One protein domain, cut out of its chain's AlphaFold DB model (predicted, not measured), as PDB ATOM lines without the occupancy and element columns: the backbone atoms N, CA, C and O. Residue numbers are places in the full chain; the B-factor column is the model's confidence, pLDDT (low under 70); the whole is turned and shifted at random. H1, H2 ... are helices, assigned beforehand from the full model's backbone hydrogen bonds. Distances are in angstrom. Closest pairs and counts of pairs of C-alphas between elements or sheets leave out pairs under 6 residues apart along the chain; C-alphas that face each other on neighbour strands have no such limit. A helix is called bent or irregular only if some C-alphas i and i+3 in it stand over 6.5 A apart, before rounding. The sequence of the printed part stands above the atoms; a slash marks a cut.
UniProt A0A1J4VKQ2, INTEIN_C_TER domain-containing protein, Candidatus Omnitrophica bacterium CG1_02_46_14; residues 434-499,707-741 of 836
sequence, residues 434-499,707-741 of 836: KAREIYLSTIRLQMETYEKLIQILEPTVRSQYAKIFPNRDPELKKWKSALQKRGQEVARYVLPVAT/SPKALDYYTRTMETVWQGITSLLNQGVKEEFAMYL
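What this domain is: This is residues 434 to 499 and 707 to 741 of the 836 residues of the protein "INTEIN_C_TER domain-containing protein" of Candidatus Omnitrophica bacterium CG1_02_46_14 (UniProt A0A1J4VKQ2). A long, loose rod of helices, with bent H1 running along most of its length and H3 side by side with H1's first arm, the opposite way. H2 folds back from the far end of H1 past the bend, and short H4 folds back from H3 near the end where H1 begins; residues 467 to 472 stick out at the other end. The printed part has 101 residues with four named helices, in the order H1, H2, H3, H4, and no named strand: it is all helix. It is loose, with a radius of gyration of the C-alphas of 16.9 A, and the C-alphas span 57 by 24 by 17 A.

Where its parts are: H1, residues 434 to 468, was assigned as one helix by its hydrogen bonds but is bent: C-alphas 456 and 459 are 7.2 A apart. Its arm H1a, residues 434 to 456, starts at C-alpha 434 (145.384, -154.303, 316.791) and is 32.6 A long; its arm H1b, residues 459 to 468, is 14.6 A long. H3, residues 708 to 729, is 31.8 A long. H2, residues 477 to 494, is 27.5 A long; it is irregular, with C-alphas 478 and 481 7.1 A apart, and has a kink of 26 degrees near residue 488. H4, residues 735 to 741, is 10.5 A long and ends at C-alpha 741 (154.765, -163.980, 308.273).

How they stand to each other: H1 is the hub, touching three other helices; its arms stand at a steep tilt of 48 degrees. H1a touches H3, opposite ways at a shallow tilt of 11 degrees; the closest C-alphas, of Thr 442 and Gly 724, are 5.8 A apart. H1a, with residues 446 to 455 alone, touches H2, opposite ways at a tilt of 35.1 degrees, only just steep; the closest C-alphas, of Ile 454 and Gly 487, are 4.9 A apart. H1b touches H2, with residues 483 to 487 of H2 alone, at a steep tilt of 63 degrees; the closest C-alphas are those of Val 461 and Leu 483, 6.3 A. H3, with residues 721 to 729 alone, touches H4, and the two form a helical hairpin at a shallow tilt of 27 degrees; the closest C-alphas, of Ile 725 and Ala 738, are 5.8 A apart. H1a, with residues 439 to 443 alone, touches H4; the closest C-alphas, of Ile 443 and Leu 741, are 6.7 A apart. H2 and H3 are close but not clearly touching, and H2 and H4 are apart. Every O i to N i+4 pair is within hydrogen-bond range in H1b and H3, against 18 of 19 in H1a, 10 of 14 in H2 and 1 of 3 in H4, where 3 of 4 O i to N i+3 pairs are.

The domain as a whole: The farthest C-alphas, of Asn 471 and Gly 732, are 57.1 A apart. Residues 500 to 706 are not printed, and C-alphas 499 and 707 are 25.8 A apart across this cut. Of the links printed whole, H3 to H4 is tight and H1 to H2 short. Mean pLDDT of the printed part is 91.8, and no printed residue is under 70.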
ATOM      1  N   LYS A 434     144.244-155.151 317.182       90.50
ATOM      2  CA  LYS A 434     145.384-154.303 316.791       90.50
ATOM      3  C   LYS A 434     146.558-155.105 316.211       90.50
ATOM      4  O   LYS A 434     147.190-154.681 315.243       90.50
ATOM      5  N   ALA A 435     146.836-156.287 316.761       94.44
ATOM      6  CA  ALA A 435     147.843-157.200 316.223       94.44
ATOM      7  C   ALA A 435     147.391-157.798 314.879       94.44
ATOM      8  O   ALA A 435     148.160-157.876 313.921       94.44
ATOM      9  N   ARG A 436     146.114-158.170 314.770       94.62
ATOM     10  CA  ARG A 436     145.493-158.704 313.556       94.62
ATOM     11  C   ARG A 436     145.573-157.709 312.399       94.62
ATOM     12  O   ARG A 436     145.832-158.133 311.275       94.62
ATOM     13  N   GLU A 437     145.403-156.412 312.650       95.56
ATOM     14  CA  GLU A 437     145.565-155.377 311.623       95.56
ATOM     15  C   GLU A 437     146.990-155.355 311.042       95.56
ATOM     16  O   GLU A 437     147.145-155.423 309.820       95.56
ATOM     17  N   ILE A 438     148.026-155.345 311.890       96.31
ATOM     18  CA  ILE A 438     149.434-155.363 311.444       96.31
ATOM     19  C   ILE A 438     149.775-156.663 310.706       96.31
ATOM     20  O   ILE A 438     150.442-156.643 309.668       96.31
ATOM     21  N   TYR A 439     149.297-157.804 311.202       96.94
ATOM     22  CA  TYR A 439     149.500-159.097 310.549       96.94
ATOM     23  C   TYR A 439     148.894-159.105 309.138       96.94
ATOM     24  O   TYR A 439     149.557-159.465 308.163       96.94
ATOM     25  N   LEU A 440     147.645-158.642 309.005       96.00
ATOM     26  CA  LEU A 440     146.952-158.569 307.721       96.00
ATOM     27  C   LEU A 440     147.573-157.538 306.771       96.00
ATOM     28  O   LEU A 440     147.627-157.803 305.571       96.00
ATOM     29  N   SER A 441     148.051-156.390 307.259       96.75
ATOM     30  CA  SER A 441     148.748-155.411 306.412       96.75
ATOM     31  C   SER A 441     150.076-155.966 305.884       96.75
ATOM     32  O   SER A 441     150.373-155.808 304.699       96.75
ATOM     33  N   THR A 442     150.813-156.716 306.710       97.62
ATOM     34  CA  THR A 442     152.085-157.343 306.318       97.62
ATOM     35  C   THR A 442     151.884-158.461 305.288       97.62
ATOM     36  O   THR A 442     152.573-158.470 304.265       97.62
ATOM     37  N   ILE A 443     150.890-159.346 305.466       95.69
ATOM     38  CA  ILE A 443     150.569-160.364 304.444       95.69
ATOM     39  C   ILE A 443     150.102-159.722 303.136       95.69
ATOM     40  O   ILE A 443     150.541-160.149 302.067       95.69
ATOM     41  N   ARG A 444     149.240-158.696 303.185       95.75
ATOM     42  CA  ARG A 444     148.786-157.992 301.971       95.75
ATOM     43  C   ARG A 444     149.969-157.413 301.200       95.75
ATOM     44  O   ARG A 444     150.079-157.672 300.006       95.75
ATOM     45  N   LEU A 445     150.913-156.767 301.889       97.62
ATOM     46  CA  LEU A 445     152.156-156.283 301.284       97.62
ATOM     47  C   LEU A 445     152.958-157.412 300.605       97.62
ATOM     48  O   LEU A 445     153.448-157.224 299.489       97.62
ATOM     49  N   GLN A 446     153.082-158.587 301.231       97.62
ATOM     50  CA  GLN A 446     153.762-159.741 300.627       97.62
ATOM     51  C   GLN A 446     153.026-160.266 299.382       97.62
ATOM     52  O   GLN A 446     153.665-160.547 298.367       97.62
ATOM     53  N   MET A 447     151.693-160.361 299.424       95.25
ATOM     54  CA  MET A 447     150.860-160.806 298.297       95.25
ATOM     55  C   MET A 447     150.908-159.821 297.117       95.25
ATOM     56  O   MET A 447     151.128-160.222 295.973       95.25
ATOM     57  N   GLU A 448     150.781-158.522 297.387       95.81
ATOM     58  CA  GLU A 448     150.910-157.456 296.386       95.81
ATOM     59  C   GLU A 448     152.320-157.427 295.779       95.81
ATOM     60  O   GLU A 448     152.481-157.321 294.559       95.81
ATOM     61  N   THR A 449     153.351-157.600 296.612       96.88
ATOM     62  CA  THR A 449     154.744-157.675 296.155       96.88
ATOM     63  C   THR A 449     154.984-158.910 295.289       96.88
ATOM     64  O   THR A 449     155.694-158.806 294.291       96.88
ATOM     65  N   TYR A 450     154.380-160.063 295.598       96.62
ATOM     66  CA  TYR A 450     154.459-161.262 294.757       96.62
ATOM     67  C   TYR A 450     153.941-160.983 293.336       96.62
ATOM     68  O   TYR A 450     154.662-161.220 292.361       96.62
ATOM     69  N   GLU A 451     152.751-160.390 293.208       94.50
ATOM     70  CA  GLU A 451     152.181-160.005 291.910       94.50
ATOM     71  C   GLU A 451     153.048-158.971 291.186       94.50
ATOM     72  O   GLU A 451     153.306-159.069 289.979       94.50
ATOM     73  N   LYS A 452     153.548-157.975 291.923       96.06
ATOM     74  CA  LYS A 452     154.349-156.897 291.348       96.06
ATOM     75  C   LYS A 452     155.735-157.368 290.912       96.06
ATOM     76  O   LYS A 452     156.207-156.950 289.852       96.06
ATOM     77  N   LEU A 453     156.361-158.289 291.643       96.38
ATOM     78  CA  LEU A 453     157.622-158.921 291.254       96.38
ATOM     79  C   LEU A 453     157.475-159.739 289.971       96.38
ATOM     80  O   LEU A 453     158.362-159.660 289.127       96.38
ATOM     81  N   ILE A 454     156.360-160.452 289.759       94.25
ATOM     82  CA  ILE A 454     156.110-161.153 288.483       94.25
ATOM     83  C   ILE A 454     156.151-160.163 287.308       94.25
ATOM     84  O   ILE A 454     156.766-160.462 286.285       94.25
ATOM     85  N   GLN A 455     155.560-158.972 287.465       94.75
ATOM     86  CA  GLN A 455     155.586-157.912 286.446       94.75
ATOM     87  C   GLN A 455     156.994-157.320 286.253       94.75
ATOM     88  O   GLN A 455     157.434-157.137 285.120       94.75
ATOM     89  N   ILE A 456     157.712-157.018 287.343       95.88
ATOM     90  CA  ILE A 456     159.046-156.391 287.297       95.88
ATOM     91  C   ILE A 456     160.107-157.352 286.734       95.88
ATOM     92  O   ILE A 456     161.024-156.916 286.038       95.88
ATOM     93  N   LEU A 457     159.992-158.652 287.016       95.81
ATOM     94  CA  LEU A 457     160.927-159.679 286.551       95.81
ATOM     95  C   LEU A 457     160.703-160.086 285.090       95.81
ATOM     96  O   LEU A 457     161.614-160.651 284.488       95.81
ATOM     97  N   GLU A 458     159.533-159.810 284.507       94.06
ATOM     98  CA  GLU A 458     159.137-160.287 283.174       94.06
ATOM     99  C   GLU A 458     160.174-159.981 282.066       94.06
ATOM    100  O   GLU A 458     160.606-160.934 281.401       94.06
ATOM    101  N   PRO A 459     160.716-158.747 281.935       93.06
ATOM    102  CA  PRO A 459     161.722-158.439 280.915       93.06
ATOM    103  C   PRO A 459     163.040-159.197 281.138       93.06
ATOM    104  O   PRO A 459     163.693-159.648 280.192       93.06
ATOM    105  N   THR A 460     163.428-159.386 282.403       94.00
ATOM    106  CA  THR A 460     164.628-160.141 282.781       94.00
ATOM    107  C   THR A 460     164.447-161.630 282.486       94.00
ATOM    108  O   THR A 460     165.344-162.249 281.912       94.00
ATOM    109  N   VAL A 461     163.273-162.202 282.790       92.38
ATOM    110  CA  VAL A 461     162.914-163.584 282.433       92.38
ATOM    111  C   VAL A 461     162.984-163.781 280.920       92.38
ATOM    112  O   VAL A 461     163.617-164.740 280.481       92.38
ATOM    113  N   ARG A 462     162.406-162.875 280.115       90.88
ATOM    114  CA  ARG A 462     162.496-162.927 278.643       90.88
ATOM    115  C   ARG A 462     163.939-162.936 278.158       90.88
ATOM    116  O   ARG A 462     164.311-163.826 277.398       90.88
ATOM    117  N   SER A 463     164.758-161.998 278.639       90.50
ATOM    118  CA  SER A 463     166.171-161.892 278.254       90.50
ATOM    119  C   SER A 463     166.957-163.169 278.573       90.50
ATOM    120  O   SER A 463     167.699-163.668 277.727       90.50
ATOM    121  N   GLN A 464     166.778-163.745 279.767       90.06
ATOM    122  CA  GLN A 464     167.466-164.984 280.147       90.06
ATOM    123  C   GLN A 464     166.915-166.211 279.399       90.06
ATOM    124  O   GLN A 464     167.685-167.082 279.000       90.06
ATOM    125  N   TYR A 465     165.606-166.272 279.140       87.88
ATOM    126  CA  TYR A 465     164.986-167.371 278.393       87.88
ATOM    127  C   TYR A 465     165.419-167.386 276.923       87.88
ATOM    128  O   TYR A 465     165.756-168.451 276.407       87.88
ATOM    129  N   ALA A 466     165.505-166.221 276.273       87.50
ATOM    130  CA  ALA A 466     166.010-166.092 274.906       87.50
ATOM    131  C   ALA A 466     167.477-166.549 274.777       87.50
ATOM    132  O   ALA A 466     167.823-167.229 273.816       87.50
ATOM    133  N   LYS A 467     168.331-166.270 275.777       87.19
ATOM    134  CA  LYS A 467     169.728-166.756 275.810       87.19
ATOM    135  C   LYS A 467     169.832-168.283 275.894       87.19
ATOM    136  O   LYS A 467     170.759-168.858 275.334       87.19
ATOM    137  N   ILE A 468     168.909-168.939 276.600       85.31
ATOM    138  CA  ILE A 468     168.869-170.409 276.719       85.31
ATOM    139  C   ILE A 468     168.232-171.046 275.475       85.31
ATOM    140  O   ILE A 468     168.632-172.133 275.059       85.31
ATOM    141  N   PHE A 469     167.253-170.375 274.870       84.06
ATOM    142  CA  PHE A 469     166.484-170.875 273.737       84.06
ATOM    143  C   PHE A 469     166.451-169.866 272.572       84.06
ATOM    144  O   PHE A 469     165.382-169.335 272.269       84.06
ATOM    145  N   PRO A 470     167.571-169.637 271.858       79.31
ATOM    146  CA  PRO A 470     167.640-168.628 270.792       79.31
ATOM    147  C   PRO A 470     166.622-168.864 269.663       79.31
ATOM    148  O   PRO A 470     166.085-167.920 269.098       79.31
ATOM    149  N   ASN A 471     166.275-170.128 269.395       81.50
ATOM    150  CA  ASN A 471     165.294-170.511 268.370       81.50
ATOM    151  C   ASN A 471     163.831-170.497 268.877       81.50
ATOM    152  O   ASN A 471     162.929-170.991 268.195       81.50
ATOM    153  N   ARG A 472     163.566-170.000 270.096       80.12
ATOM    154  CA  ARG A 472     162.216-169.839 270.662       80.12
ATOM    155  C   ARG A 472     161.905-168.352 270.820       80.12
ATOM    156  O   ARG A 472     162.168-167.793 271.877       80.12
ATOM    157  N   ASP A 473     161.276-167.760 269.805       76.38
ATOM    158  CA  ASP A 473     160.715-166.400 269.873       76.38
ATOM    159  C   ASP A 473     159.810-166.234 271.120       76.38
ATOM    160  O   ASP A 473     158.743-166.859 271.154       76.38
ATOM    161  N   PRO A 474     160.211-165.439 272.136       72.56
ATOM    162  CA  PRO A 474     159.468-165.274 273.387       72.56
ATOM    163  C   PRO A 474     158.085-164.630 273.222       72.56
ATOM    164  O   PRO A 474     157.228-164.831 274.086       72.56
ATOM    165  N   GLU A 475     157.838-163.903 272.127       72.38
ATOM    166  CA  GLU A 475     156.564-163.215 271.882       72.38
ATOM    167  C   GLU A 475     155.443-164.166 271.447       72.38
ATOM    168  O   GLU A 475     154.252-163.872 271.607       72.38
ATOM    169  N   LEU A 476     155.787-165.369 270.978       72.62
ATOM    170  CA  LEU A 476     154.790-166.371 270.623       72.62
ATOM    171  C   LEU A 476     154.000-166.825 271.856       72.62
ATOM    172  O   LEU A 476     154.541-167.417 272.793       72.62
ATOM    173  N   LYS A 477     152.667-166.690 271.778       71.38
ATOM    174  CA  LYS A 477     151.680-167.087 272.807       71.38
ATOM    175  C   LYS A 477     151.946-168.459 273.454       71.38
ATOM    176  O   LYS A 477     151.645-168.638 274.632       71.38
ATOM    177  N   LYS A 478     152.537-169.407 272.715       74.06
ATOM    178  CA  LYS A 478     152.916-170.749 273.199       74.06
ATOM    179  C   LYS A 478     153.946-170.749 274.343       74.06
ATOM    180  O   LYS A 478     153.929-171.676 275.145       74.06
ATOM    181  N   TRP A 479     154.808-169.734 274.457       78.38
ATOM    182  CA  TRP A 479     155.835-169.657 275.509       78.38
ATOM    183  C   TRP A 479     155.467-168.745 276.682       78.38
ATOM    184  O   TRP A 479     156.091-168.858 277.738       78.38
ATOM    185  N   LYS A 480     154.424-167.911 276.557       78.50
ATOM    186  CA  LYS A 480     153.996-166.972 277.612       78.50
ATOM    187  C   LYS A 480     153.795-167.655 278.974       78.50
ATOM    188  O   LYS A 480     154.232-167.126 279.989       78.50
ATOM    189  N   SER A 481     153.222-168.864 278.996       76.81
ATOM    190  CA  SER A 481     153.053-169.645 280.234       76.81
ATOM    191  C   SER A 481     154.382-170.120 280.843       76.81
ATOM    192  O   SER A 481     154.516-170.146 282.064       76.81
ATOM    193  N   ALA A 482     155.385-170.460 280.026       78.06
ATOM    194  CA  ALA A 482     156.703-170.870 280.517       78.06
ATOM    195  C   ALA A 482     157.463-169.687 281.145       78.06
ATOM    196  O   ALA A 482     158.041-169.834 282.220       78.06
ATOM    197  N   LEU A 483     157.398-168.511 280.510       84.50
ATOM    198  CA  LEU A 483     157.952-167.260 281.040       84.50
ATOM    199  C   LEU A 483     157.266-166.875 282.362       84.50
ATOM    200  O   LEU A 483     157.933-166.679 283.375       84.50
ATOM    201  N   GLN A 484     155.928-166.868 282.389       84.50
ATOM    202  CA  GLN A 484     155.146-166.550 283.587       84.50
ATOM    203  C   GLN A 484     155.487-167.474 284.766       84.50
ATOM    204  O   GLN A 484     155.718-166.988 285.871       84.50
ATOM    205  N   LYS A 485     155.605-168.789 284.529       84.00
ATOM    206  CA  LYS A 485     155.988-169.768 285.562       84.00
ATOM    207  C   LYS A 485     157.392-169.525 286.123       84.00
ATOM    208  O   LYS A 485     157.596-169.717 287.315       84.00
ATOM    209  N   ARG A 486     158.352-169.058 285.311       86.94
ATOM    210  CA  ARG A 486     159.686-168.661 285.808       86.94
ATOM    211  C   ARG A 486     159.643-167.391 286.659       86.94
ATOM    212  O   ARG A 486     160.334-167.337 287.670       86.94
ATOM    213  N   GLY A 487     158.802-166.418 286.300       90.06
ATOM    214  CA  GLY A 487     158.524-165.256 287.150       90.06
ATOM    215  C   GLY A 487     157.915-165.664 288.497       90.06
ATOM    216  O   GLY A 487     158.429-165.279 289.541       90.06
ATOM    217  N   GLN A 488     156.885-166.516 288.480       90.12
ATOM    218  CA  GLN A 488     156.211-167.043 289.679       90.12
ATOM    219  C   GLN A 488     157.150-167.857 290.588       90.12
ATOM    220  O   GLN A 488     157.153-167.655 291.800       90.12
ATOM    221  N   GLU A 489     157.977-168.737 290.009       89.06
ATOM    222  CA  GLU A 489     158.956-169.570 290.727       89.06
ATOM    223  C   GLU A 489     159.953-168.748 291.560       89.06
ATOM    224  O   GLU A 489     160.420-169.240 292.591       89.06
ATOM    225  N   VAL A 490     160.247-167.516 291.130       94.06
ATOM    226  CA  VAL A 490     161.164-166.582 291.796       94.06
ATOM    227  C   VAL A 490     160.422-165.577 292.679       94.06
ATOM    228  O   VAL A 490     160.841-165.346 293.808       94.06
ATOM    229  N   ALA A 491     159.306-165.008 292.221       95.12
ATOM    230  CA  ALA A 491     158.530-164.040 292.998       95.12
ATOM    231  C   ALA A 491     157.994-164.636 294.308       95.12
ATOM    232  O   ALA A 491     157.948-163.947 295.322       95.12
ATOM    233  N   ARG A 492     157.646-165.933 294.324       94.25
ATOM    234  CA  ARG A 492     157.107-166.634 295.508       94.25
ATOM    235  C   ARG A 492     158.011-166.633 296.743       94.25
ATOM    236  O   ARG A 492     157.531-166.988 297.812       94.25
ATOM    237  N   TYR A 493     159.282-166.251 296.607       96.75
ATOM    238  CA  TYR A 493     160.202-166.070 297.732       96.75
ATOM    239  C   TYR A 493     159.703-165.019 298.738       96.75
ATOM    240  O   TYR A 493     159.994-165.152 299.920       96.75
ATOM    241  N   VAL A 494     158.920-164.019 298.309       97.31
ATOM    242  CA  VAL A 494     158.342-163.010 299.220       97.31
ATOM    243  C   VAL A 494     157.091-163.492 299.966       97.31
ATOM    244  O   VAL A 494     156.742-162.917 300.994       97.31
ATOM    245  N   LEU A 495     156.418-164.538 299.471       96.88
ATOM    246  CA  LEU A 495     155.176-165.038 300.069       96.88
ATOM    247  C   LEU A 495     155.432-165.613 301.470       96.88
ATOM    248  O   LEU A 495     156.432-166.317 301.638       96.88
ATOM    249  N   PRO A 496     154.534-165.390 302.444       96.25
ATOM    250  CA  PRO A 496     154.692-165.912 303.796       96.25
ATOM    251  C   PRO A 496     154.526-167.437 303.855       96.25
ATOM    252  O   PRO A 496     153.779-168.037 303.067       96.25
ATOM    253  N   VAL A 497     155.155-168.072 304.846       93.75
ATOM    254  CA  VAL A 497     154.916-169.490 305.181       93.75
ATOM    255  C   VAL A 497     153.474-169.750 305.646       93.75
ATOM    256  O   VAL A 497     152.984-170.868 305.497       93.75
ATOM    257  N   ALA A 498     152.737-168.708 306.053       94.56
ATOM    258  CA  ALA A 498     151.283-168.725 306.235       94.56
ATOM    259  C   ALA A 498     150.477-169.133 304.994       94.56
ATOM    260  O   ALA A 498     149.298-169.456 305.127       94.56
ATOM    261  N   THR A 499     151.050-169.076 303.785       92.56
ATOM    262  CA  THR A 499     150.292-169.376 302.562       92.56
ATOM    263  C   THR A 499     149.743-170.800 302.556       92.56
ATOM    264  O   THR A 499     150.465-171.759 302.832       92.56
ATOM    265  N   SER A 707     168.339-158.109 288.167       95.88
ATOM    266  CA  SER A 707     167.474-156.981 287.811       95.88
ATOM    267  C   SER A 707     167.523-155.920 288.915       95.88
ATOM    268  O   SER A 707     166.862-156.094 289.937       95.88
ATOM    269  N   PRO A 708     168.255-154.800 288.735       95.94
ATOM    270  CA  PRO A 708     168.397-153.770 289.771       95.94
ATOM    271  C   PRO A 708     167.056-153.254 290.308       95.94
ATOM    272  O   PRO A 708     166.893-153.088 291.511       95.94
ATOM    273  N   LYS A 709     166.055-153.100 289.427       96.69
ATOM    274  CA  LYS A 709     164.689-152.700 289.798       96.69
ATOM    275  C   LYS A 709     163.959-153.755 290.639       96.69
ATOM    276  O   LYS A 709     163.191-153.394 291.523       96.69
ATOM    277  N   ALA A 710     164.166-155.044 290.362       97.19
ATOM    278  CA  ALA A 710     163.588-156.110 291.179       97.19
ATOM    279  C   ALA A 710     164.301-156.222 292.529       97.19
ATOM    280  O   ALA A 710     163.640-156.429 293.538       97.19
ATOM    281  N   LEU A 711     165.629-156.074 292.543       98.19
ATOM    282  CA  LEU A 711     166.459-156.142 293.743       98.19
ATOM    283  C   LEU A 711     166.117-155.038 294.746       98.19
ATOM    284  O   LEU A 711     165.910-155.336 295.919       98.19
ATOM    285  N   ASP A 712     166.023-153.793 294.280       97.94
ATOM    286  CA  ASP A 712     165.631-152.636 295.090       97.94
ATOM    287  C   ASP A 712     164.228-152.824 295.693       97.94
ATOM    288  O   ASP A 712     164.062-152.784 296.910       97.94
ATOM    289  N   TYR A 713     163.237-153.146 294.855       97.94
ATOM    290  CA  TYR A 713     161.859-153.359 295.300       97.94
ATOM    291  C   TYR A 713     161.724-154.543 296.278       97.94
ATOM    292  O   TYR A 713     161.068-154.419 297.305       97.94
ATOM    293  N   TYR A 714     162.399-155.666 296.007       98.19
ATOM    294  CA  TYR A 714     162.435-156.834 296.896       98.19
ATOM    295  C   TYR A 714     163.060-156.507 298.256       98.19
ATOM    296  O   TYR A 714     162.523-156.907 299.283       98.19
ATOM    297  N   THR A 715     164.174-155.768 298.266       98.12
ATOM    298  CA  THR A 715     164.901-155.394 299.491       98.12
ATOM    299  C   THR A 715     164.036-154.516 300.389       98.12
ATOM    300  O   THR A 715     163.780-154.895 301.529       98.12
ATOM    301  N   ARG A 716     163.476-153.427 299.844       97.75
ATOM    302  CA  ARG A 716     162.585-152.526 300.596       97.75
ATOM    303  C   ARG A 716     161.356-153.251 301.142       97.75
ATOM    304  O   ARG A 716     160.996-153.038 302.293       97.75
ATOM    305  N   THR A 717     160.732-154.141 300.359       97.69
ATOM    306  CA  THR A 717     159.608-154.936 300.878       97.69
ATOM    307  C   THR A 717     160.047-155.818 302.042       97.69
ATOM    308  O   THR A 717     159.348-155.863 303.049       97.69
ATOM    309  N   MET A 718     161.174-156.530 301.934       98.00
ATOM    310  CA  MET A 718     161.626-157.417 303.011       98.00
ATOM    311  C   MET A 718     161.957-156.649 304.296       98.00
ATOM    312  O   MET A 718     161.618-157.116 305.380       98.00
ATOM    313  N   GLU A 719     162.540-155.453 304.191       97.38
ATOM    314  CA  GLU A 719     162.731-154.543 305.329       97.38
ATOM    315  C   GLU A 719     161.389-154.180 305.987       97.38
ATOM    316  O   GLU A 719     161.240-154.325 307.199       97.38
ATOM    317  N   THR A 720     160.377-153.792 305.199       97.62
ATOM    318  CA  THR A 720     159.026-153.489 305.709       97.62
ATOM    319  C   THR A 720     158.331-154.717 306.311       97.62
ATOM    320  O   THR A 720     157.642-154.595 307.322       97.62
ATOM    321  N   VAL A 721     158.533-155.917 305.755       97.81
ATOM    322  CA  VAL A 721     158.015-157.174 306.327       97.81
ATOM    323  C   VAL A 721     158.640-157.444 307.697       97.81
ATOM    324  O   VAL A 721     157.915-157.733 308.645       97.81
ATOM    325  N   TRP A 722     159.957-157.274 307.844       97.62
ATOM    326  CA  TRP A 722     160.636-157.407 309.140       97.62
ATOM    327  C   TRP A 722     160.185-156.352 310.161       97.62
ATOM    328  O   TRP A 722     160.017-156.670 311.339       97.62
ATOM    329  N   GLN A 723     159.917-155.118 309.723       97.19
ATOM    330  CA  GLN A 723     159.314-154.078 310.568       97.19
ATOM    331  C   GLN A 723     157.904-154.475 311.034       97.19
ATOM    332  O   GLN A 723     157.594-154.318 312.213       97.19
ATOM    333  N   GLY A 724     157.075-155.040 310.149       96.88
ATOM    334  CA  GLY A 724     155.750-155.570 310.491       96.88
ATOM    335  C   GLY A 724     155.817-156.687 311.536       96.88
ATOM    336  O   GLY A 724     155.134-156.618 312.557       96.88
ATOM    337  N   ILE A 725     156.712-157.662 311.338       96.62
ATOM    338  CA  ILE A 725     156.967-158.757 312.290       96.62
ATOM    339  C   ILE A 725     157.443-158.207 313.646       96.62
ATOM    340  O   ILE A 725     156.894-158.570 314.684       96.62
ATOM    341  N   THR A 726     158.407-157.283 313.654       95.94
ATOM    342  CA  THR A 726     158.900-156.640 314.886       95.94
ATOM    343  C   THR A 726     157.790-155.879 315.611       95.94
ATOM    344  O   THR A 726     157.683-155.948 316.831       95.94
ATOM    345  N   SER A 727     156.924-155.185 314.870       95.69
ATOM    346  CA  SER A 727     155.804-154.424 315.429       95.69
ATOM    347  C   SER A 727     154.739-155.319 316.080       95.69
ATOM    348  O   SER A 727     154.136-154.919 317.074       95.69
ATOM    349  N   LEU A 728     154.541-156.549 315.583       95.19
ATOM    350  CA  LEU A 728     153.711-157.556 316.260       95.19
ATOM    351  C   LEU A 728     154.329-158.010 317.582       95.19
ATOM    352  O   LEU A 728     153.651-158.015 318.605       95.19
ATOM    353  N   LEU A 729     155.616-158.364 317.571       93.94
ATOM    354  CA  LEU A 729     156.324-158.831 318.769       93.94
ATOM    355  C   LEU A 729     156.352-157.744 319.857       93.94
ATOM    356  O   LEU A 729     156.090-158.027 321.022       93.94
ATOM    357  N   ASN A 730     156.527-156.478 319.464       93.50
ATOM    358  CA  ASN A 730     156.428-155.318 320.357       93.50
ATOM    359  C   ASN A 730     155.019-155.104 320.960       93.50
ATOM    360  O   ASN A 730     154.880-154.323 321.899       93.50
ATOM    361  N   GLN A 731     153.974-155.764 320.444       93.50
ATOM    362  CA  GLN A 731     152.634-155.804 321.053       93.50
ATOM    363  C   GLN A 731     152.419-157.027 321.963       93.50
ATOM    364  O   GLN A 731     151.295-157.269 322.390       93.50
ATOM    365  N   GLY A 732     153.459-157.813 322.257       91.38
ATOM    366  CA  GLY A 732     153.339-159.037 323.055       91.38
ATOM    367  C   GLY A 732     152.749-160.224 322.285       91.38
ATOM    368  O   GLY A 732     152.380-161.229 322.892       91.38
ATOM    369  N   VAL A 733     152.661-160.142 320.952       93.25
ATOM    370  CA  VAL A 733     152.297-161.297 320.121       93.25
ATOM    371  C   VAL A 733     153.385-162.356 320.257       93.25
ATOM    372  O   VAL A 733     154.568-162.064 320.092       93.25
ATOM    373  N   LYS A 734     152.983-163.601 320.519       90.75
ATOM    374  CA  LYS A 734     153.910-164.728 320.620       90.75
ATOM    375  C   LYS A 734     154.737-164.914 319.346       90.75
ATOM    376  O   LYS A 734     154.209-164.816 318.236       90.75
ATOM    377  N   GLU A 735     156.000-165.311 319.514       89.44
ATOM    378  CA  GLU A 735     156.913-165.573 318.396       89.44
ATOM    379  C   GLU A 735     156.331-166.614 317.416       89.44
ATOM    380  O   GLU A 735     156.334-166.369 316.211       89.44
ATOM    381  N   GLU A 736     155.687-167.683 317.916       89.56
ATOM    382  CA  GLU A 736     155.017-168.713 317.091       89.56
ATOM    383  C   GLU A 736     153.997-168.135 316.089       89.56
ATOM    384  O   GLU A 736     153.868-168.631 314.970       89.56
ATOM    385  N   PHE A 737     153.292-167.059 316.451       93.94
ATOM    386  CA  PHE A 737     152.281-166.429 315.598       93.94
ATOM    387  C   PHE A 737     152.911-165.441 314.614       93.94
ATOM    388  O   PHE A 737     152.485-165.354 313.462       93.94
ATOM    389  N   ALA A 738     153.944-164.714 315.046       93.75
ATOM    390  CA  ALA A 738     154.682-163.792 314.189       93.75
ATOM    391  C   ALA A 738     155.443-164.536 313.072       93.75
ATOM    392  O   ALA A 738     155.526-164.045 311.945       93.75
ATOM    393  N   MET A 739     155.928-165.754 313.346       92.44
ATOM    394  CA  MET A 739     156.683-166.567 312.385       92.44
ATOM    395  C   MET A 739     155.884-167.009 311.155       92.44
ATOM    396  O   MET A 739     156.480-167.248 310.108       92.44
ATOM    397  N   TYR A 740     154.550-167.029 311.219       94.94
ATOM    398  CA  TYR A 740     153.703-167.257 310.043       94.94
ATOM    399  C   TYR A 740     153.972-166.245 308.909       94.94
ATOM    400  O   TYR A 740     153.842-166.587 307.731       94.94
ATOM    401  N   LEU A 741     154.401-165.020 309.241       96.44
ATOM    402  CA  LEU A 741     154.765-163.980 308.273       96.44
ATOM    403  C   LEU A 741     156.136-164.184 307.617       96.44
ATOM    404  O   LEU A 741     156.428-163.499 306.631       96.44
TER     405      LEU A 741